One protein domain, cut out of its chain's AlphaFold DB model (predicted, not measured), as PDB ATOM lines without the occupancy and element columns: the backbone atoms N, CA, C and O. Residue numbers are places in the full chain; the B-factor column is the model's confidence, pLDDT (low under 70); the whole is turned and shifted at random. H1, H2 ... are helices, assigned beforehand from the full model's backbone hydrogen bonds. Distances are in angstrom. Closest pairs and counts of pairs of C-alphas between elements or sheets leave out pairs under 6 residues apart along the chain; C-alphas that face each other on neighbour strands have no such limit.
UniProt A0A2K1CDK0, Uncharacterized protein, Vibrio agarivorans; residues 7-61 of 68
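This is residues 7 to 61 of the 68 residues of an uncharacterized protein of Vibrio agarivorans (UniProt A0A2K1CDK0). Two helical hairpins, H1 with H2 and H3 with H4, are set crosswise, with H3 in the middle: H1 and H2 pack on it at nearly a right angle, while H4 folds back along it and makes one end of the long axis. The printed part has 55 residues with four named helices, in the order H1, H2, H3, H4, and no named strand, and its class is all helix. It is compact, with a radius of gyration of the C-alphas of 10.4 A, yet elongated in outline, spanning 32 by 21 by 15 A.

H1, residues 7 to 17, and H2, residues 21 to 32, form a hairpin at a shallow tilt of 31 degrees, opposite ways. They touch, H2 with residues 24 to 28 alone, and their closest C-alphas, those of Met 14 and Met 24, are 6.9 A apart. H3, residues 36 to 46, is the hub and touches the three other helices. It is about perpendicular to H1, at 85 degrees, with the closest C-alphas, those of Tyr 8 and Ala 46, 4.7 A apart. It is about perpendicular to H2 too, at 80 degrees; H2 touches it with residues 24 to 29 alone, and the closest C-alphas, those of Asn 25 and Ala 39, are 5.0 A apart. H4, residues 52 to 61, forms a hairpin with H3 at a shallow tilt of 24 degrees, opposite ways, and the closest C-alphas, those of Val 45 and Leu 52, are 5.7 A apart. H4 is apart from H1 and H2. In H1, H2, H3 and H4 every O i to N i+4 pair is within hydrogen-bond range.

H1 begins at C-alpha 7, (-16.311, -15.519, -40.187), and is 15.4 A long. H2 is 15.9 A long, H3 15.4 A, and H4 14.4 A, ending at C-alpha 61, (-14.854, -27.315, -58.748).

The two C-alphas farthest apart, those of Glu 17 and Cys 61, are 32.6 A apart. The printed part has no cut, and its three links are tight. The mean pLDDT of the printed part is 94.9, and residue 61 is under 70.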
ATOM      1  N   GLU A   7     -17.421 -15.631 -39.245       93.81
ATOM      2  CA  GLU A   7     -16.311 -15.519 -40.187       93.81
ATOM      3  C   GLU A   7     -16.501 -14.331 -41.136       93.81
ATOM      4  O   GLU A   7     -15.577 -13.547 -41.348       93.81
ATOM      5  N   TYR A   8     -17.709 -14.133 -41.669       94.81
ATOM      6  CA  TYR A   8     -17.992 -12.971 -42.511       94.81
ATOM      7  C   TYR A   8     -18.048 -11.670 -41.711       94.81
ATOM      8  O   TYR A   8     -17.665 -10.619 -42.225       94.81
ATOM      9  N   GLN A   9     -18.493 -11.718 -40.452       95.00
ATOM     10  CA  GLN A   9     -18.406 -10.567 -39.552       95.00
ATOM     11  C   GLN A   9     -16.952 -10.192 -39.255       95.00
ATOM     12  O   GLN A   9     -16.619  -9.012 -39.310       95.00
ATOM     13  N   TRP A  10     -16.083 -11.176 -39.030       96.75
ATOM     14  CA  TRP A  10     -14.653 -10.961 -38.821       96.75
ATOM     15  C   TRP A  10     -13.981 -10.317 -40.041       96.75
ATOM     16  O   TRP A  10     -13.260  -9.333 -39.900       96.75
ATOM     17  N   VAL A  11     -14.298 -10.773 -41.257       97.00
ATOM     18  CA  VAL A  11     -13.794 -10.136 -42.487       97.00
ATOM     19  C   VAL A  11     -14.279  -8.690 -42.629       97.00
ATOM     20  O   VAL A  11     -13.507  -7.811 -43.008       97.00
ATOM     21  N   ARG A  12     -15.548  -8.413 -42.307       97.00
ATOM     22  CA  ARG A  12     -16.081  -7.042 -42.321       97.00
ATOM     23  C   ARG A  12     -15.421  -6.149 -41.270       97.00
ATOM     24  O   ARG A  12     -15.231  -4.969 -41.546       97.00
ATOM     25  N   ALA A  13     -15.066  -6.698 -40.108       97.62
ATOM     26  CA  ALA A  13     -14.317  -5.979 -39.085       97.62
ATOM     27  C   ALA A  13     -12.931  -5.576 -39.606       97.62
ATOM     28  O   ALA A  13     -12.639  -4.386 -39.628       97.62
ATOM     29  N   MET A  14     -12.166  -6.516 -40.181       97.44
ATOM     30  CA  MET A  14     -10.865  -6.204 -40.795       97.44
ATOM     31  C   MET A  14     -10.976  -5.113 -41.872       97.44
ATOM     32  O   MET A  14     -10.172  -4.186 -41.913       97.44
ATOM     33  N   TYR A  15     -12.002  -5.172 -42.726       97.56
ATOM     34  CA  TYR A  15     -12.228  -4.121 -43.723       97.56
ATOM     35  C   TYR A  15     -12.516  -2.755 -43.075       97.56
ATOM     36  O   TYR A  15     -11.977  -1.739 -43.504       97.56
ATOM     37  N   ALA A  16     -13.347  -2.724 -42.029       97.62
ATOM     38  CA  ALA A  16     -13.665  -1.499 -41.296       97.62
ATOM     39  C   ALA A  16     -12.459  -0.929 -40.524       97.62
ATOM     40  O   ALA A  16     -12.364   0.285 -40.356       97.62
ATOM     41  N   GLU A  17     -11.538  -1.788 -40.087       97.62
ATOM     42  CA  GLU A  17     -10.270  -1.418 -39.444       97.62
ATOM     43  C   GLU A  17      -9.216  -0.896 -40.441       97.62
ATOM     44  O   GLU A  17      -8.204  -0.338 -40.019       97.62
ATOM     45  N   GLY A  18      -9.464  -1.015 -41.750       97.44
ATOM     46  CA  GLY A  18      -8.627  -0.431 -42.801       97.44
ATOM     47  C   GLY A  18      -7.533  -1.347 -43.351       97.44
ATOM     48  O   GLY A  18      -6.607  -0.847 -43.986       97.44
ATOM     49  N   TYR A  19      -7.630  -2.661 -43.134       98.06
ATOM     50  CA  TYR A  19      -6.717  -3.633 -43.740       98.06
ATOM     51  C   TYR A  19      -6.888  -3.653 -45.265       98.06
ATOM     52  O   TYR A  19      -8.016  -3.624 -45.768       98.06
ATOM     53  N   ASP A  20      -5.785  -3.751 -46.010       97.69
ATOM     54  CA  ASP A  20      -5.858  -3.905 -47.465       97.69
ATOM     55  C   ASP A  20      -6.280  -5.330 -47.871       97.69
ATOM     56  O   ASP A  20      -6.111  -6.305 -47.132       97.69
ATOM     57  N   ASN A  21      -6.782  -5.472 -49.100       97.75
ATOM     58  CA  ASN A  21      -7.152  -6.746 -49.705       97.75
ATOM     59  C   ASN A  21      -6.063  -7.823 -49.574       97.75
ATOM     60  O   ASN A  21      -6.401  -8.983 -49.340       97.75
ATOM     61  N   HIS A  22      -4.781  -7.471 -49.723       97.75
ATOM     62  CA  HIS A  22      -3.684  -8.429 -49.601       97.75
ATOM     63  C   HIS A  22      -3.538  -8.958 -48.167       97.75
ATOM     64  O   HIS A  22      -3.425 -10.166 -47.965       97.75
ATOM     65  N   GLU A  23      -3.594  -8.074 -47.170       97.88
ATOM     66  CA  GLU A  23      -3.506  -8.445 -45.753       97.88
ATOM     67  C   GLU A  23      -4.719  -9.273 -45.326       97.88
ATOM     68  O   GLU A  23      -4.572 -10.329 -44.712       97.88
ATOM     69  N   MET A  24      -5.918  -8.847 -45.725       98.19
ATOM     70  CA  MET A  24      -7.149  -9.588 -45.466       98.19
ATOM     71  C   MET A  24      -7.094 -10.995 -46.069       98.19
ATOM     72  O   MET A  24      -7.383 -11.971 -45.379       98.19
ATOM     73  N   ASN A  25      -6.703 -11.118 -47.343       98.00
ATOM     74  CA  ASN A  25      -6.586 -12.415 -48.009       98.00
ATOM     75  C   ASN A  25      -5.526 -13.296 -47.327       98.00
ATOM     76  O   ASN A  25      -5.758 -14.493 -47.155       98.00
ATOM     77  N   HIS A  26      -4.399 -12.717 -46.899       97.75
ATOM     78  CA  HIS A  26      -3.367 -13.430 -46.149       97.75
ATOM     79  C   HIS A  26      -3.915 -14.015 -44.841       97.75
ATOM     80  O   HIS A  26      -3.739 -15.207 -44.587       97.75
ATOM     81  N   TYR A  27      -4.631 -13.223 -44.038       97.88
ATOM     82  CA  TYR A  27      -5.218 -13.709 -42.786       97.88
ATOM     83  C   TYR A  27      -6.330 -14.734 -43.012       97.88
ATOM     84  O   TYR A  27      -6.378 -15.741 -42.311       97.88
ATOM     85  N   ILE A  28      -7.192 -14.536 -44.014       97.38
ATOM     86  CA  ILE A  28      -8.220 -15.518 -44.385       97.38
ATOM     87  C   ILE A  28      -7.560 -16.854 -44.745       97.38
ATOM     88  O   ILE A  28      -7.971 -17.890 -44.230       97.38
ATOM     89  N   GLN A  29      -6.505 -16.839 -45.562       96.69
ATOM     90  CA  GLN A  29      -5.784 -18.055 -45.932       96.69
ATOM     91  C   GLN A  29      -5.085 -18.704 -44.727       96.69
ATOM     92  O   GLN A  29      -5.134 -19.921 -44.567       96.69
ATOM     93  N   ALA A  30      -4.455 -17.913 -43.856       95.75
ATOM     94  CA  ALA A  30      -3.777 -18.429 -42.669       95.75
ATOM     95  C   ALA A  30      -4.754 -19.061 -41.659       95.75
ATOM     96  O   ALA A  30      -4.415 -20.052 -41.014       95.75
ATOM     97  N   CYS A  31      -5.966 -18.508 -41.531       95.50
ATOM     98  CA  CYS A  31      -6.968 -18.966 -40.568       95.50
ATOM     99  C   CYS A  31      -7.872 -20.085 -41.103       95.50
ATOM    100  O   CYS A  31      -8.201 -21.007 -40.360       95.50
ATOM    101  N   PHE A  32      -8.286 -20.011 -42.370       92.62
ATOM    102  CA  PHE A  32      -9.250 -20.941 -42.972       92.62
ATOM    103  C   PHE A  32      -8.615 -21.930 -43.957       92.62
ATOM    104  O   PHE A  32      -9.277 -22.871 -44.393       92.62
ATOM    105  N   GLY A  33      -7.335 -21.753 -44.290       90.19
ATOM    106  CA  GLY A  33      -6.646 -22.538 -45.307       90.19
ATOM    107  C   GLY A  33      -7.081 -22.176 -46.728       90.19
ATOM    108  O   GLY A  33      -7.577 -21.080 -46.998       90.19
ATOM    109  N   GLY A  34      -6.882 -23.120 -47.648       90.50
ATOM    110  CA  GLY A  34      -7.152 -22.929 -49.071       90.50
ATOM    111  C   GLY A  34      -6.055 -22.148 -49.798       90.50
ATOM    112  O   GLY A  34      -4.954 -21.921 -49.287       90.50
ATOM    113  N   ASP A  35      -6.359 -21.770 -51.033       94.00
ATOM    114  CA  ASP A  35      -5.490 -20.974 -51.896       94.00
ATOM    115  C   ASP A  35      -5.924 -19.497 -51.953       94.00
ATOM    116  O   ASP A  35      -6.908 -19.069 -51.341       94.00
ATOM    117  N   SER A  36      -5.176 -18.699 -52.715       93.88
ATOM    118  CA  SER A  36      -5.434 -17.271 -52.901       93.88
ATOM    119  C   SER A  36      -6.806 -16.966 -53.511       93.88
ATOM    120  O   SER A  36      -7.405 -15.944 -53.179       93.88
ATOM    121  N   THR A  37      -7.319 -17.839 -54.382       95.81
ATOM    122  CA  THR A  37      -8.634 -17.680 -55.022       95.81
ATOM    123  C   THR A  37      -9.742 -17.894 -54.005       95.81
ATOM    124  O   THR A  37     -10.676 -17.095 -53.944       95.81
ATOM    125  N   PHE A  38      -9.616 -18.921 -53.158       95.94
ATOM    126  CA  PHE A  38     -10.534 -19.122 -52.038       95.94
ATOM    127  C   PHE A  38     -10.576 -17.884 -51.138       95.94
ATOM    128  O   PHE A  38     -11.661 -17.363 -50.880       95.94
ATOM    129  N   ALA A  39      -9.414 -17.388 -50.700       97.38
ATOM    130  CA  ALA A  39      -9.345 -16.249 -49.789       97.38
ATOM    131  C   ALA A  39      -9.969 -14.982 -50.397       97.38
ATOM    132  O   ALA A  39     -10.737 -14.279 -49.735       97.38
ATOM    133  N   GLU A  40      -9.708 -14.731 -51.682       97.56
ATOM    134  CA  GLU A  40     -10.291 -13.605 -52.401       97.56
ATOM    135  C   GLU A  40     -11.816 -13.723 -52.532       97.56
ATOM    136  O   GLU A  40     -12.535 -12.766 -52.232       97.56
ATOM    137  N   LEU A  41     -12.326 -14.885 -52.951       97.31
ATOM    138  CA  LEU A  41     -13.765 -15.115 -53.086       97.31
ATOM    139  C   LEU A  41     -14.467 -15.027 -51.732       97.31
ATOM    140  O   LEU A  41     -15.513 -14.390 -51.622       97.31
ATOM    141  N   PHE A  42     -13.872 -15.602 -50.688       96.81
ATOM    142  CA  PHE A  42     -14.395 -15.529 -49.329       96.81
ATOM    143  C   PHE A  42     -14.516 -14.075 -48.860       96.81
ATOM    144  O   PHE A  42     -15.578 -13.668 -48.378       96.81
ATOM    145  N   ARG A  43     -13.467 -13.267 -49.074       97.69
ATOM    146  CA  ARG A  43     -13.476 -11.834 -48.757       97.69
ATOM    147  C   ARG A  43     -14.574 -11.092 -49.515       97.69
ATOM    148  O   ARG A  43     -15.342 -10.345 -48.909       97.69
ATOM    149  N   ARG A  44     -14.677 -11.302 -50.830       97.62
ATOM    150  CA  ARG A  44     -15.677 -10.628 -51.671       97.62
ATOM    151  C   ARG A  44     -17.108 -10.991 -51.273       97.62
ATOM    152  O   ARG A  44     -17.956 -10.103 -51.227       97.62
ATOM    153  N   VAL A  45     -17.377 -12.250 -50.921       96.81
ATOM    154  CA  VAL A  45     -18.691 -12.673 -50.406       96.81
ATOM    155  C   VAL A  45     -19.004 -11.999 -49.068       96.81
ATOM    156  O   VAL A  45     -20.102 -11.473 -48.891       96.81
ATOM    157  N   ALA A  46     -18.039 -11.937 -48.144       96.06
ATOM    158  CA  ALA A  46     -18.219 -11.278 -46.847       96.06
ATOM    159  C   ALA A  46     -18.588  -9.788 -46.973       96.06
ATOM    160  O   ALA A  46     -19.390  -9.272 -46.184       96.06
ATOM    161  N   LEU A  47     -18.008  -9.121 -47.980       96.38
ATOM    162  CA  LEU A  47     -18.226  -7.715 -48.328       96.38
ATOM    163  C   LEU A  47     -19.405  -7.493 -49.289       96.38
ATOM    164  O   LEU A  47     -19.598  -6.372 -49.751       96.38
ATOM    165  N   GLN A  48     -20.188  -8.535 -49.594       94.69
ATOM    166  CA  GLN A  48     -21.324  -8.491 -50.528       94.69
ATOM    167  C   GLN A  48     -20.958  -8.026 -51.952       94.69
ATOM    168  O   GLN A  48     -21.811  -7.549 -52.696       94.69
ATOM    169  N   GLN A  49     -19.693  -8.173 -52.342       95.75
ATOM    170  CA  GLN A  49     -19.192  -7.861 -53.685       95.75
ATOM    171  C   GLN A  49     -19.376  -9.037 -54.649       95.75
ATOM    172  O   GLN A  49     -19.411  -8.845 -55.858       95.75
ATOM    173  N   GLU A  50     -19.500 -10.248 -54.108       95.62
ATOM    174  CA  GLU A  50     -19.742 -11.478 -54.855       95.62
ATOM    175  C   GLU A  50     -20.854 -12.291 -54.199       95.62
ATOM    176  O   GLU A  50     -21.127 -12.182 -53.000       95.62
ATOM    177  N   SER A  51     -21.489 -13.146 -54.997       93.31
ATOM    178  CA  SER A  51     -22.508 -14.057 -54.489       93.31
ATOM    179  C   SER A  51     -21.877 -15.232 -53.739       93.31
ATOM    180  O   SER A  51     -20.852 -15.775 -54.156       93.31
ATOM    181  N   LEU A  52     -22.539 -15.708 -52.678       90.94
ATOM    182  CA  LEU A  52     -22.151 -16.956 -52.007       90.94
ATOM    183  C   LEU A  52     -22.094 -18.136 -52.995       90.94
ATOM    184  O   LEU A  52     -21.278 -19.040 -52.840       90.94
ATOM    185  N   TYR A  53     -22.940 -18.112 -54.026       92.38
ATOM    186  CA  TYR A  53     -22.967 -19.126 -55.072       92.38
ATOM    187  C   TYR A  53     -21.628 -19.238 -55.815       92.38
ATOM    188  O   TYR A  53     -21.164 -20.354 -56.024       92.38
ATOM    189  N   THR A  54     -20.963 -18.120 -56.121       92.00
ATOM    190  CA  THR A  54     -19.635 -18.101 -56.762       92.00
ATOM    191  C   THR A  54     -18.598 -18.854 -55.921       92.00
ATOM    192  O   THR A  54     -17.864 -19.700 -56.431       92.00
ATOM    193  N   LEU A  55     -18.572 -18.604 -54.607       93.00
ATOM    194  CA  LEU A  55     -17.677 -19.300 -53.677       93.00
ATOM    195  C   LEU A  55     -18.008 -20.799 -53.580       93.00
ATOM    196  O   LEU A  55     -17.104 -21.630 -53.554       93.00
ATOM    197  N   LEU A  56     -19.292 -21.165 -53.556       91.75
ATOM    198  CA  LEU A  56     -19.713 -22.569 -53.517       91.75
ATOM    199  C   LEU A  56     -19.372 -23.316 -54.812       91.75
ATOM    200  O   LEU A  56     -18.956 -24.471 -54.752       91.75
ATOM    201  N   GLN A  57     -19.511 -22.668 -55.971       92.38
ATOM    202  CA  GLN A  57     -19.063 -23.225 -57.248       92.38
ATOM    203  C   GLN A  57     -17.555 -23.451 -57.256       92.38
ATOM    204  O   GLN A  57     -17.110 -24.511 -57.691       92.38
ATOM    205  N   TYR A  58     -16.779 -22.495 -56.733       91.50
ATOM    206  CA  TYR A  58     -15.338 -22.656 -56.582       91.50
ATOM    207  C   TYR A  58     -15.004 -23.879 -55.729       91.50
ATOM    208  O   TYR A  58     -14.262 -24.740 -56.175       91.50
ATOM    209  N   LEU A  59     -15.614 -24.017 -54.550       88.12
ATOM    210  CA  LEU A  59     -15.380 -25.160 -53.663       88.12
ATOM    211  C   LEU A  59     -15.825 -26.501 -54.266       88.12
ATOM    212  O   LEU A  59     -15.220 -27.527 -53.976       88.12
ATOM    213  N   GLY A  60     -16.870 -26.503 -55.098       84.31
ATOM    214  CA  GLY A  60     -17.329 -27.699 -55.810       84.31
ATOM    215  C   GLY A  60     -16.480 -28.068 -57.032       84.31
ATOM    216  O   GLY A  60     -16.514 -29.218 -57.463       84.31
ATOM    217  N   CYS A  61     -15.737 -27.113 -57.596       69.56
ATOM    218  CA  CYS A  61     -14.854 -27.315 -58.748       69.56
ATOM    219  C   CYS A  61     -13.370 -27.420 -58.357       69.56
ATOM    220  O   CYS A  61     -12.561 -27.896 -59.155       69.56
TER     221      CYS A  61